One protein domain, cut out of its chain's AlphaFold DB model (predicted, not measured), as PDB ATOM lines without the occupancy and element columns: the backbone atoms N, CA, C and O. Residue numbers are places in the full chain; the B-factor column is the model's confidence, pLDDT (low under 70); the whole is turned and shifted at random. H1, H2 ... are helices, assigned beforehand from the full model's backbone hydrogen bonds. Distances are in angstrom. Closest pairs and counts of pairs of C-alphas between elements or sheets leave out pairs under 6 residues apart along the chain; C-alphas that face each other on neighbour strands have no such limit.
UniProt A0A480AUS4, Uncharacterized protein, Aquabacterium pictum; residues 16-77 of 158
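What this domain is: This is residues 16 to 77 of the 158 residues of an uncharacterized protein of Aquabacterium pictum (UniProt A0A480AUS4). Four helices run back and forth in a zigzag, each turning tightly into the next. H1, H2 and H3 form a triangle of nearly aligned helices, H2 and H3 splaying apart from their link, and H4 packs along H3 on the side away from H1 and H2. The printed part has 62 residues with four named helices, in the order H1, H2, H3, H4, and no named strand; its class is all helix, built of helices alone among the named elements. It is compact, with a radius of gyration of the C-alphas of 11.2 A, and its C-alphas span 32 by 25 by 16 A.

Where its parts are: H1 holds residues 16 to 24 and measures 12.2 A from first to last C-alpha; C-alpha 16 stands at (54.166, 32.577, 86.903). H2 holds residues 28 to 41 and is 20.1 A long. H3 holds residues 46 to 58 and is 18.4 A long, with C-alpha 46 at (60.552, 28.690, 81.329). H4 holds residues 62 to 75 and is 19.9 A long, ending with C-alpha 75 at (64.687, 23.521, 75.198).

How they stand to each other: H3 is the hub, touching the three other helices. H1 touches H3, which meets it with residues 47 to 51 alone; the closest C-alphas, of Ala 16 and Leu 48, are 5.1 A apart, and the two run the same way at a shallow tilt of 20 degrees. H2 and H3 are a helical hairpin, running opposite ways at a shallow tilt of 32 degrees, only just short of steep. They touch through residues 35 to 39 of H2 and 48 to 52 of H3 alone, the closest C-alphas being those of Leu 39 and Leu 48, 6.6 A apart. H3 and H4 are a helical hairpin too: they touch with 20 pairs of C-alphas within 8 A, the closest those of Ala 53 and Ala 65, 4.5 A apart, and run opposite ways at a shallow tilt of 20 degrees. H1 and H2 form the third helical hairpin, opposite ways at a shallow tilt of 17 degrees, with the C-alphas of Ile 19 and Ala 31 closest at 5.2 A. H4 is apart from H1 and from H2. In H1, H2, H3 and H4 every O i to N i+4 pair is within hydrogen-bond range.

The domain as a whole: The two C-alphas farthest apart, those of Gly 26 and Pro 77, are 32.7 A apart. The printed part runs from residue 16 to residue 77 with no cut. The three links between the helices are tight, and no link is long. The mean pLDDT of the printed part is 97.0, and no printed residue is under 70.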
ATOM      1  N   ALA A  16      55.025  33.750  87.055       97.25
ATOM      2  CA  ALA A  16      54.166  32.577  86.903       97.25
ATOM      3  C   ALA A  16      53.380  32.288  88.199       97.25
ATOM      4  O   ALA A  16      52.179  32.051  88.148       97.25
ATOM      5  N   ALA A  17      54.019  32.420  89.366       97.12
ATOM      6  CA  ALA A  17      53.374  32.193  90.659       97.12
ATOM      7  C   ALA A  17      52.234  33.187  90.954       97.12
ATOM      8  O   ALA A  17      51.226  32.809  91.552       97.12
ATOM      9  N   ASP A  18      52.359  34.449  90.529       96.62
ATOM     10  CA  ASP A  18      51.281  35.439  90.677       96.62
ATOM     11  C   ASP A  18      50.066  35.065  89.823       96.62
ATOM     12  O   ASP A  18      48.925  35.124  90.287       96.62
ATOM     13  N   ILE A  19      50.322  34.645  88.582       97.75
ATOM     14  CA  ILE A  19      49.288  34.216  87.638       97.75
ATOM     15  C   ILE A  19      48.611  32.941  88.138       97.75
ATOM     16  O   ILE A  19      47.384  32.859  88.139       97.75
ATOM     17  N   GLU A  20      49.387  31.958  88.591       97.19
ATOM     18  CA  GLU A  20      48.858  30.708  89.127       97.19
ATOM     19  C   GLU A  20      47.985  30.965  90.358       97.19
ATOM     20  O   GLU A  20      46.861  30.472  90.437       97.19
ATOM     21  N   ARG A  21      48.448  31.803  91.293       97.25
ATOM     22  CA  ARG A  21      47.660  32.187  92.469       97.25
ATOM     23  C   ARG A  21      46.334  32.826  92.072       97.25
ATOM     24  O   ARG A  21      45.306  32.504  92.661       97.25
ATOM     25  N   GLN A  22      46.343  33.702  91.071       96.00
ATOM     26  CA  GLN A  22      45.127  34.326  90.559       96.00
ATOM     27  C   GLN A  22      44.186  33.307  89.900       96.00
ATOM     28  O   GLN A  22      42.977  33.338  90.136       96.00
ATOM     29  N   TYR A  23      44.735  32.368  89.127       97.00
ATOM     30  CA  TYR A  23      43.966  31.286  88.516       97.00
ATOM     31  C   TYR A  23      43.264  30.438  89.587       97.00
ATOM     32  O   TYR A  23      42.050  30.231  89.526       97.00
ATOM     33  N   ARG A  24      44.006  30.022  90.623       96.38
ATOM     34  CA  ARG A  24      43.479  29.279  91.782       96.38
ATOM     35  C   ARG A  24      42.500  30.103  92.624       96.38
ATOM     36  O   ARG A  24      41.617  29.533  93.253       96.38
ATOM     37  N   GLY A  25      42.634  31.428  92.614       95.94
ATOM     38  CA  GLY A  25      41.770  32.377  93.320       95.94
ATOM     39  C   GLY A  25      40.382  32.583  92.704       95.94
ATOM     40  O   GLY A  25      39.614  33.384  93.225       95.94
ATOM     41  N   GLY A  26      40.044  31.878  91.618       95.69
ATOM     42  CA  GLY A  26      38.721  31.952  90.988       95.69
ATOM     43  C   GLY A  26      38.617  32.963  89.846       95.69
ATOM     44  O   GLY A  26      37.520  33.199  89.343       95.69
ATOM     45  N   GLU A  27      39.742  33.509  89.374       95.38
ATOM     46  CA  GLU A  27      39.793  34.433  88.234       95.38
ATOM     47  C   GLU A  27      40.508  33.824  87.003       95.38
ATOM     48  O   GLU A  27      41.434  34.429  86.450       95.38
ATOM     49  N   PRO A  28      40.099  32.637  86.507       94.50
ATOM     50  CA  PRO A  28      40.856  31.901  85.493       94.50
ATOM     51  C   PRO A  28      40.977  32.657  84.166       94.50
ATOM     52  O   PRO A  28      42.014  32.600  83.512       94.50
ATOM     53  N   ARG A  29      39.949  33.424  83.777       94.88
ATOM     54  CA  ARG A  29      39.987  34.235  82.548       94.88
ATOM     55  C   ARG A  29      41.054  35.328  82.614       94.88
ATOM     56  O   ARG A  29      41.786  35.520  81.649       94.88
ATOM     57  N   VAL A  30      41.153  36.015  83.753       95.38
ATOM     58  CA  VAL A  30      42.125  37.099  83.949       95.38
ATOM     59  C   VAL A  30      43.541  36.532  84.009       95.38
ATOM     60  O   VAL A  30      44.444  37.072  83.373       95.38
ATOM     61  N   ALA A  31      43.727  35.410  84.707       96.75
ATOM     62  CA  ALA A  31      45.014  34.730  84.781       96.75
ATOM     63  C   ALA A  31      45.511  34.277  83.397       96.75
ATOM     64  O   ALA A  31      46.660  34.541  83.046       96.75
ATOM     65  N   LEU A  32      44.647  33.673  82.574       96.06
ATOM     66  CA  LEU A  32      45.013  33.255  81.216       96.06
ATOM     67  C   LEU A  32      45.389  34.445  80.321       96.06
ATOM     68  O   LEU A  32      46.397  34.382  79.621       96.06
ATOM     69  N   GLN A  33      44.644  35.551  80.395       96.12
ATOM     70  CA  GLN A  33      44.985  36.772  79.658       96.12
ATOM     71  C   GLN A  33      46.340  37.345  80.103       96.12
ATOM     72  O   GLN A  33      47.150  37.770  79.279       96.12
ATOM     73  N   ARG A  34      46.616  37.343  81.411       96.81
ATOM     74  CA  ARG A  34      47.907  37.791  81.950       96.81
ATOM     75  C   ARG A  34      49.055  36.883  81.539       96.81
ATOM     76  O   ARG A  34      50.135  37.386  81.245       96.81
ATOM     77  N   LEU A  35      48.823  35.575  81.487       97.81
ATOM     78  CA  LEU A  35      49.805  34.617  81.000       97.81
ATOM     79  C   LEU A  35      50.169  34.878  79.540       97.81
ATOM     80  O   LEU A  35      51.350  34.938  79.210       97.81
ATOM     81  N   GLU A  36      49.170  35.095  78.688       97.31
ATOM     82  CA  GLU A  36      49.377  35.434  77.281       97.31
ATOM     83  C   GLU A  36      50.197  36.723  77.126       97.31
ATOM     84  O   GLU A  36      51.197  36.744  76.410       97.31
ATOM     85  N   GLN A  37      49.838  37.780  77.862       97.00
ATOM     86  CA  GLN A  37      50.584  39.043  77.857       97.00
ATOM     87  C   GLN A  37      52.030  38.870  78.337       97.00
ATOM     88  O   GLN A  37      52.954  39.438  77.752       97.00
ATOM     89  N   ALA A  38      52.241  38.084  79.394       97.25
ATOM     90  CA  ALA A  38      53.565  37.846  79.948       97.25
ATOM     91  C   ALA A  38      54.453  37.047  78.978       97.25
ATOM     92  O   ALA A  38      55.620  37.396  78.799       97.25
ATOM     93  N   LEU A  39      53.893  36.038  78.303       97.19
ATOM     94  CA  LEU A  39      54.582  35.255  77.274       97.19
ATOM     95  C   LEU A  39      54.859  36.063  76.004       97.19
ATOM     96  O   LEU A  39      55.903  35.871  75.389       97.19
ATOM     97  N   ALA A  40      53.986  36.999  75.626       96.81
ATOM     98  CA  ALA A  40      54.248  37.897  74.502       96.81
ATOM     99  C   ALA A  40      55.483  38.784  74.748       96.81
ATOM    100  O   ALA A  40      56.237  39.073  73.821       96.81
ATOM    101  N   GLN A  41      55.714  39.195  75.999       96.31
ATOM    102  CA  GLN A  41      56.873  40.009  76.385       96.31
ATOM    103  C   GLN A  41      58.128  39.172  76.646       96.31
ATOM    104  O   GLN A  41      59.240  39.605  76.349       96.31
ATOM    105  N   ARG A  42      57.959  37.983  77.231       96.44
ATOM    106  CA  ARG A  42      59.048  37.074  77.599       96.44
ATOM    107  C   ARG A  42      58.777  35.686  77.036       96.44
ATOM    108  O   ARG A  42      58.505  34.754  77.796       96.44
ATOM    109  N   PRO A  43      58.886  35.520  75.709       95.19
ATOM    110  CA  PRO A  43      58.546  34.259  75.085       95.19
ATOM    111  C   PRO A  43      59.421  33.125  75.591       95.19
ATOM    112  O   PRO A  43      58.909  32.026  75.592       95.19
ATOM    113  N   GLY A  44      60.666  33.386  76.021       94.31
ATOM    114  CA  GLY A  44      61.662  32.422  76.523       94.31
ATOM    115  C   GLY A  44      61.561  32.027  78.003       94.31
ATOM    116  O   GLY A  44      62.393  31.260  78.476       94.31
ATOM    117  N   ASP A  45      60.600  32.566  78.750       96.75
ATOM    118  CA  ASP A  45      60.520  32.359  80.198       96.75
ATOM    119  C   ASP A  45      59.998  30.954  80.541       96.75
ATOM    120  O   ASP A  45      58.819  30.646  80.338       96.75
ATOM    121  N   ALA A  46      60.886  30.083  81.033       96.81
ATOM    122  CA  ALA A  46      60.552  28.690  81.329       96.81
ATOM    123  C   ALA A  46      59.417  28.545  82.365       96.81
ATOM    124  O   ALA A  46      58.476  27.806  82.072       96.81
ATOM    125  N   PRO A  47      59.409  29.265  83.509       97.69
ATOM    126  CA  PRO A  47      58.275  29.243  84.435       97.69
ATOM    127  C   PRO A  47      56.927  29.610  83.799       97.69
ATOM    128  O   PRO A  47      55.927  28.939  84.058       97.69
ATOM    129  N   LEU A  48      56.868  30.642  82.948       98.06
ATOM    130  CA  LEU A  48      55.620  31.004  82.262       98.06
ATOM    131  C   LEU A  48      55.177  29.938  81.254       98.06
ATOM    132  O   LEU A  48      53.994  29.610  81.182       98.06
ATOM    133  N   ARG A  49      56.112  29.376  80.482       98.12
ATOM    134  CA  ARG A  49      55.816  28.288  79.534       98.12
ATOM    135  C   ARG A  49      55.323  27.037  80.246       98.12
ATOM    136  O   ARG A  49      54.367  26.409  79.796       98.12
ATOM    137  N   PHE A  50      55.942  26.711  81.375       98.50
ATOM    138  CA  PHE A  50      55.519  25.598  82.209       98.50
ATOM    139  C   PHE A  50      54.093  25.815  82.717       98.50
ATOM    140  O   PHE A  50      53.240  24.947  82.542       98.50
ATOM    141  N   LEU A  51      53.795  27.009  83.241       98.44
ATOM    142  CA  LEU A  51      52.442  27.358  83.665       98.44
ATOM    143  C   LEU A  51      51.434  27.268  82.511       98.44
ATOM    144  O   LEU A  51      50.330  26.766  82.703       98.44
ATOM    145  N   GLN A  52      51.802  27.686  81.298       98.44
ATOM    146  CA  GLN A  52      50.947  27.536  80.116       98.44
ATOM    147  C   GLN A  52      50.599  26.075  79.843       98.44
ATOM    148  O   GLN A  52      49.439  25.767  79.569       98.44
ATOM    149  N   ALA A  53      51.576  25.175  79.939       98.38
ATOM    150  CA  ALA A  53      51.336  23.752  79.763       98.38
ATOM    151  C   ALA A  53      50.437  23.168  80.864       98.38
ATOM    152  O   ALA A  53      49.510  22.419  80.555       98.38
ATOM    153  N   VAL A  54      50.671  23.546  82.124       97.94
ATOM    154  CA  VAL A  54      49.852  23.115  83.268       97.94
ATOM    155  C   VAL A  54      48.403  23.575  83.100       97.94
ATOM    156  O   VAL A  54      47.490  22.754  83.152       97.94
ATOM    157  N   LEU A  55      48.167  24.857  82.806       97.56
ATOM    158  CA  LEU A  55      46.807  25.377  82.622       97.56
ATOM    159  C   LEU A  55      46.124  24.805  81.368       97.56
ATOM    160  O   LEU A  55      44.912  24.580  81.373       97.56
ATOM    161  N   ALA A  56      46.877  24.514  80.303       97.88
ATOM    162  CA  ALA A  56      46.345  23.795  79.145       97.88
ATOM    163  C   ALA A  56      45.872  22.381  79.536       97.88
ATOM    164  O   ALA A  56      44.790  21.962  79.125       97.88
ATOM    165  N   ALA A  57      46.628  21.660  80.371       96.81
ATOM    166  CA  ALA A  57      46.217  20.346  80.867       96.81
ATOM    167  C   ALA A  57      44.954  20.436  81.742       96.81
ATOM    168  O   ALA A  57      44.003  19.687  81.522       96.81
ATOM    169  N   GLU A  58      44.901  21.391  82.675       94.31
ATOM    170  CA  GLU A  58      43.746  21.586  83.567       94.31
ATOM    171  C   GLU A  58      42.461  21.978  82.832       94.31
ATOM    172  O   GLU A  58      41.361  21.646  83.271       94.31
ATOM    173  N   THR A  59      42.585  22.659  81.693       93.69
ATOM    174  CA  THR A  59      41.447  23.051  80.848       93.69
ATOM    175  C   THR A  59      41.079  21.996  79.798       93.69
ATOM    176  O   THR A  59      40.275  22.264  78.905       93.69
ATOM    177  N   GLY A  60      41.641  20.786  79.896       94.56
ATOM    178  CA  GLY A  60      41.334  19.657  79.012       94.56
ATOM    179  C   GLY A  60      42.009  19.720  77.640       94.56
ATOM    180  O   GLY A  60      41.742  18.883  76.777       94.56
ATOM    181  N   GLN A  61      42.919  20.671  77.419       96.94
ATOM    182  CA  GLN A  61      43.682  20.827  76.177       96.94
ATOM    183  C   GLN A  61      44.911  19.899  76.173       96.94
ATOM    184  O   GLN A  61      46.036  20.309  75.883       96.94
ATOM    185  N   THR A  62      44.702  18.616  76.484       96.38
ATOM    186  CA  THR A  62      45.752  17.610  76.724       96.38
ATOM    187  C   THR A  62      46.784  17.527  75.598       96.38
ATOM    188  O   THR A  62      47.984  17.476  75.857       96.38
ATOM    189  N   ALA A  63      46.344  17.555  74.335       97.06
ATOM    190  CA  ALA A  63      47.249  17.482  73.187       97.06
ATOM    191  C   ALA A  63      48.149  18.724  73.061       97.06
ATOM    192  O   ALA A  63      49.300  18.620  72.639       97.06
ATOM    193  N   GLN A  64      47.635  19.900  73.426       97.88
ATOM    194  CA  GLN A  64      48.416  21.133  73.443       97.88
ATOM    195  C   GLN A  64      49.405  21.132  74.608       97.88
ATOM    196  O   GLN A  64      50.575  21.436  74.394       97.88
ATOM    197  N   ALA A  65      48.961  20.734  75.802       98.56
ATOM    198  CA  ALA A  65      49.824  20.603  76.970       98.56
ATOM    199  C   ALA A  65      51.001  19.650  76.707       98.56
ATOM    200  O   ALA A  65      52.147  20.010  76.960       98.56
ATOM    201  N   ALA A  66      50.737  18.482  76.109       98.38
ATOM    202  CA  ALA A  66      51.779  17.525  75.745       98.38
ATOM    203  C   ALA A  66      52.810  18.131  74.782       98.38
ATOM    204  O   ALA A  66      54.002  18.035  75.046       98.38
ATOM    205  N   LYS A  67      52.369  18.831  73.725       98.44
ATOM    206  CA  LYS A  67      53.280  19.507  72.782       98.44
ATOM    207  C   LYS A  67      54.125  20.593  73.446       98.44
ATOM    208  O   LYS A  67      55.287  20.760  73.087       98.44
ATOM    209  N   LEU A  68      53.543  21.357  74.372       98.38
ATOM    210  CA  LEU A  68      54.280  22.375  75.123       98.38
ATOM    211  C   LEU A  68      55.353  21.723  76.000       98.38
ATOM    212  O   LEU A  68      56.503  22.145  75.958       98.38
ATOM    213  N   LEU A  69      55.002  20.663  76.731       98.75
ATOM    214  CA  LEU A  69      55.935  19.944  77.600       98.75
ATOM    215  C   LEU A  69      57.034  19.233  76.808       98.75
ATOM    216  O   LEU A  69      58.187  19.300  77.210       98.75
ATOM    217  N   GLU A  70      56.714  18.615  75.667       98.62
ATOM    218  CA  GLU A  70      57.709  18.012  74.769       98.62
ATOM    219  C   GLU A  70      58.749  19.048  74.326       98.62
ATOM    220  O   GLU A  70      59.946  18.832  74.514       98.62
ATOM    221  N   ARG A  71      58.315  20.228  73.868       98.38
ATOM    222  CA  ARG A  71      59.244  21.323  73.540       98.38
ATOM    223  C   ARG A  71      60.065  21.768  74.744       98.38
ATOM    224  O   ARG A  71      61.255  22.026  74.613       98.38
ATOM    225  N   MET A  72      59.463  21.828  75.931       98.44
ATOM    226  CA  MET A  72      60.210  22.167  77.144       98.44
ATOM    227  C   MET A  72      61.278  21.126  77.487       98.44
ATOM    228  O   MET A  72      62.344  21.521  77.941       98.44
ATOM    229  N   THR A  73      61.043  19.835  77.233       98.38
ATOM    230  CA  THR A  73      62.074  18.797  77.423       98.38
ATOM    231  C   THR A  73      63.223  18.888  76.416       98.38
ATOM    232  O   THR A  73      64.297  18.352  76.674       98.38
ATOM    233  N   GLU A  74      63.018  19.563  75.282       97.88
ATOM    234  CA  GLU A  74      64.054  19.825  74.274       97.88
ATOM    235  C   GLU A  74      64.824  21.121  74.574       97.88
ATOM    236  O   GLU A  74      66.049  21.155  74.485       97.88
ATOM    237  N   GLU A  75      64.113  22.192  74.944       97.56
ATOM    238  CA  GLU A  75      64.687  23.521  75.198       97.56
ATOM    239  C   GLU A  75      65.316  23.653  76.595       97.56
ATOM    240  O   GLU A  75      66.259  24.423  76.776       97.56
ATOM    241  N   PHE A  76      64.803  22.911  77.580       96.88
ATOM    242  CA  PHE A  76      65.227  22.955  78.982       96.88
ATOM    243  C   PHE A  76      65.448  21.537  79.538       96.88
ATOM    244  O   PHE A  76      64.731  21.110  80.448       96.88
ATOM    245  N   PRO A  77      66.434  20.788  79.010       98.12
ATOM    246  CA  PRO A  77      66.620  19.371  79.335       98.12
ATOM    247  C   PRO A  77      67.006  19.102  80.797       98.12
ATOM    248  O   PRO A  77      66.902  17.969  81.256       98.12
TER     249      PRO A  77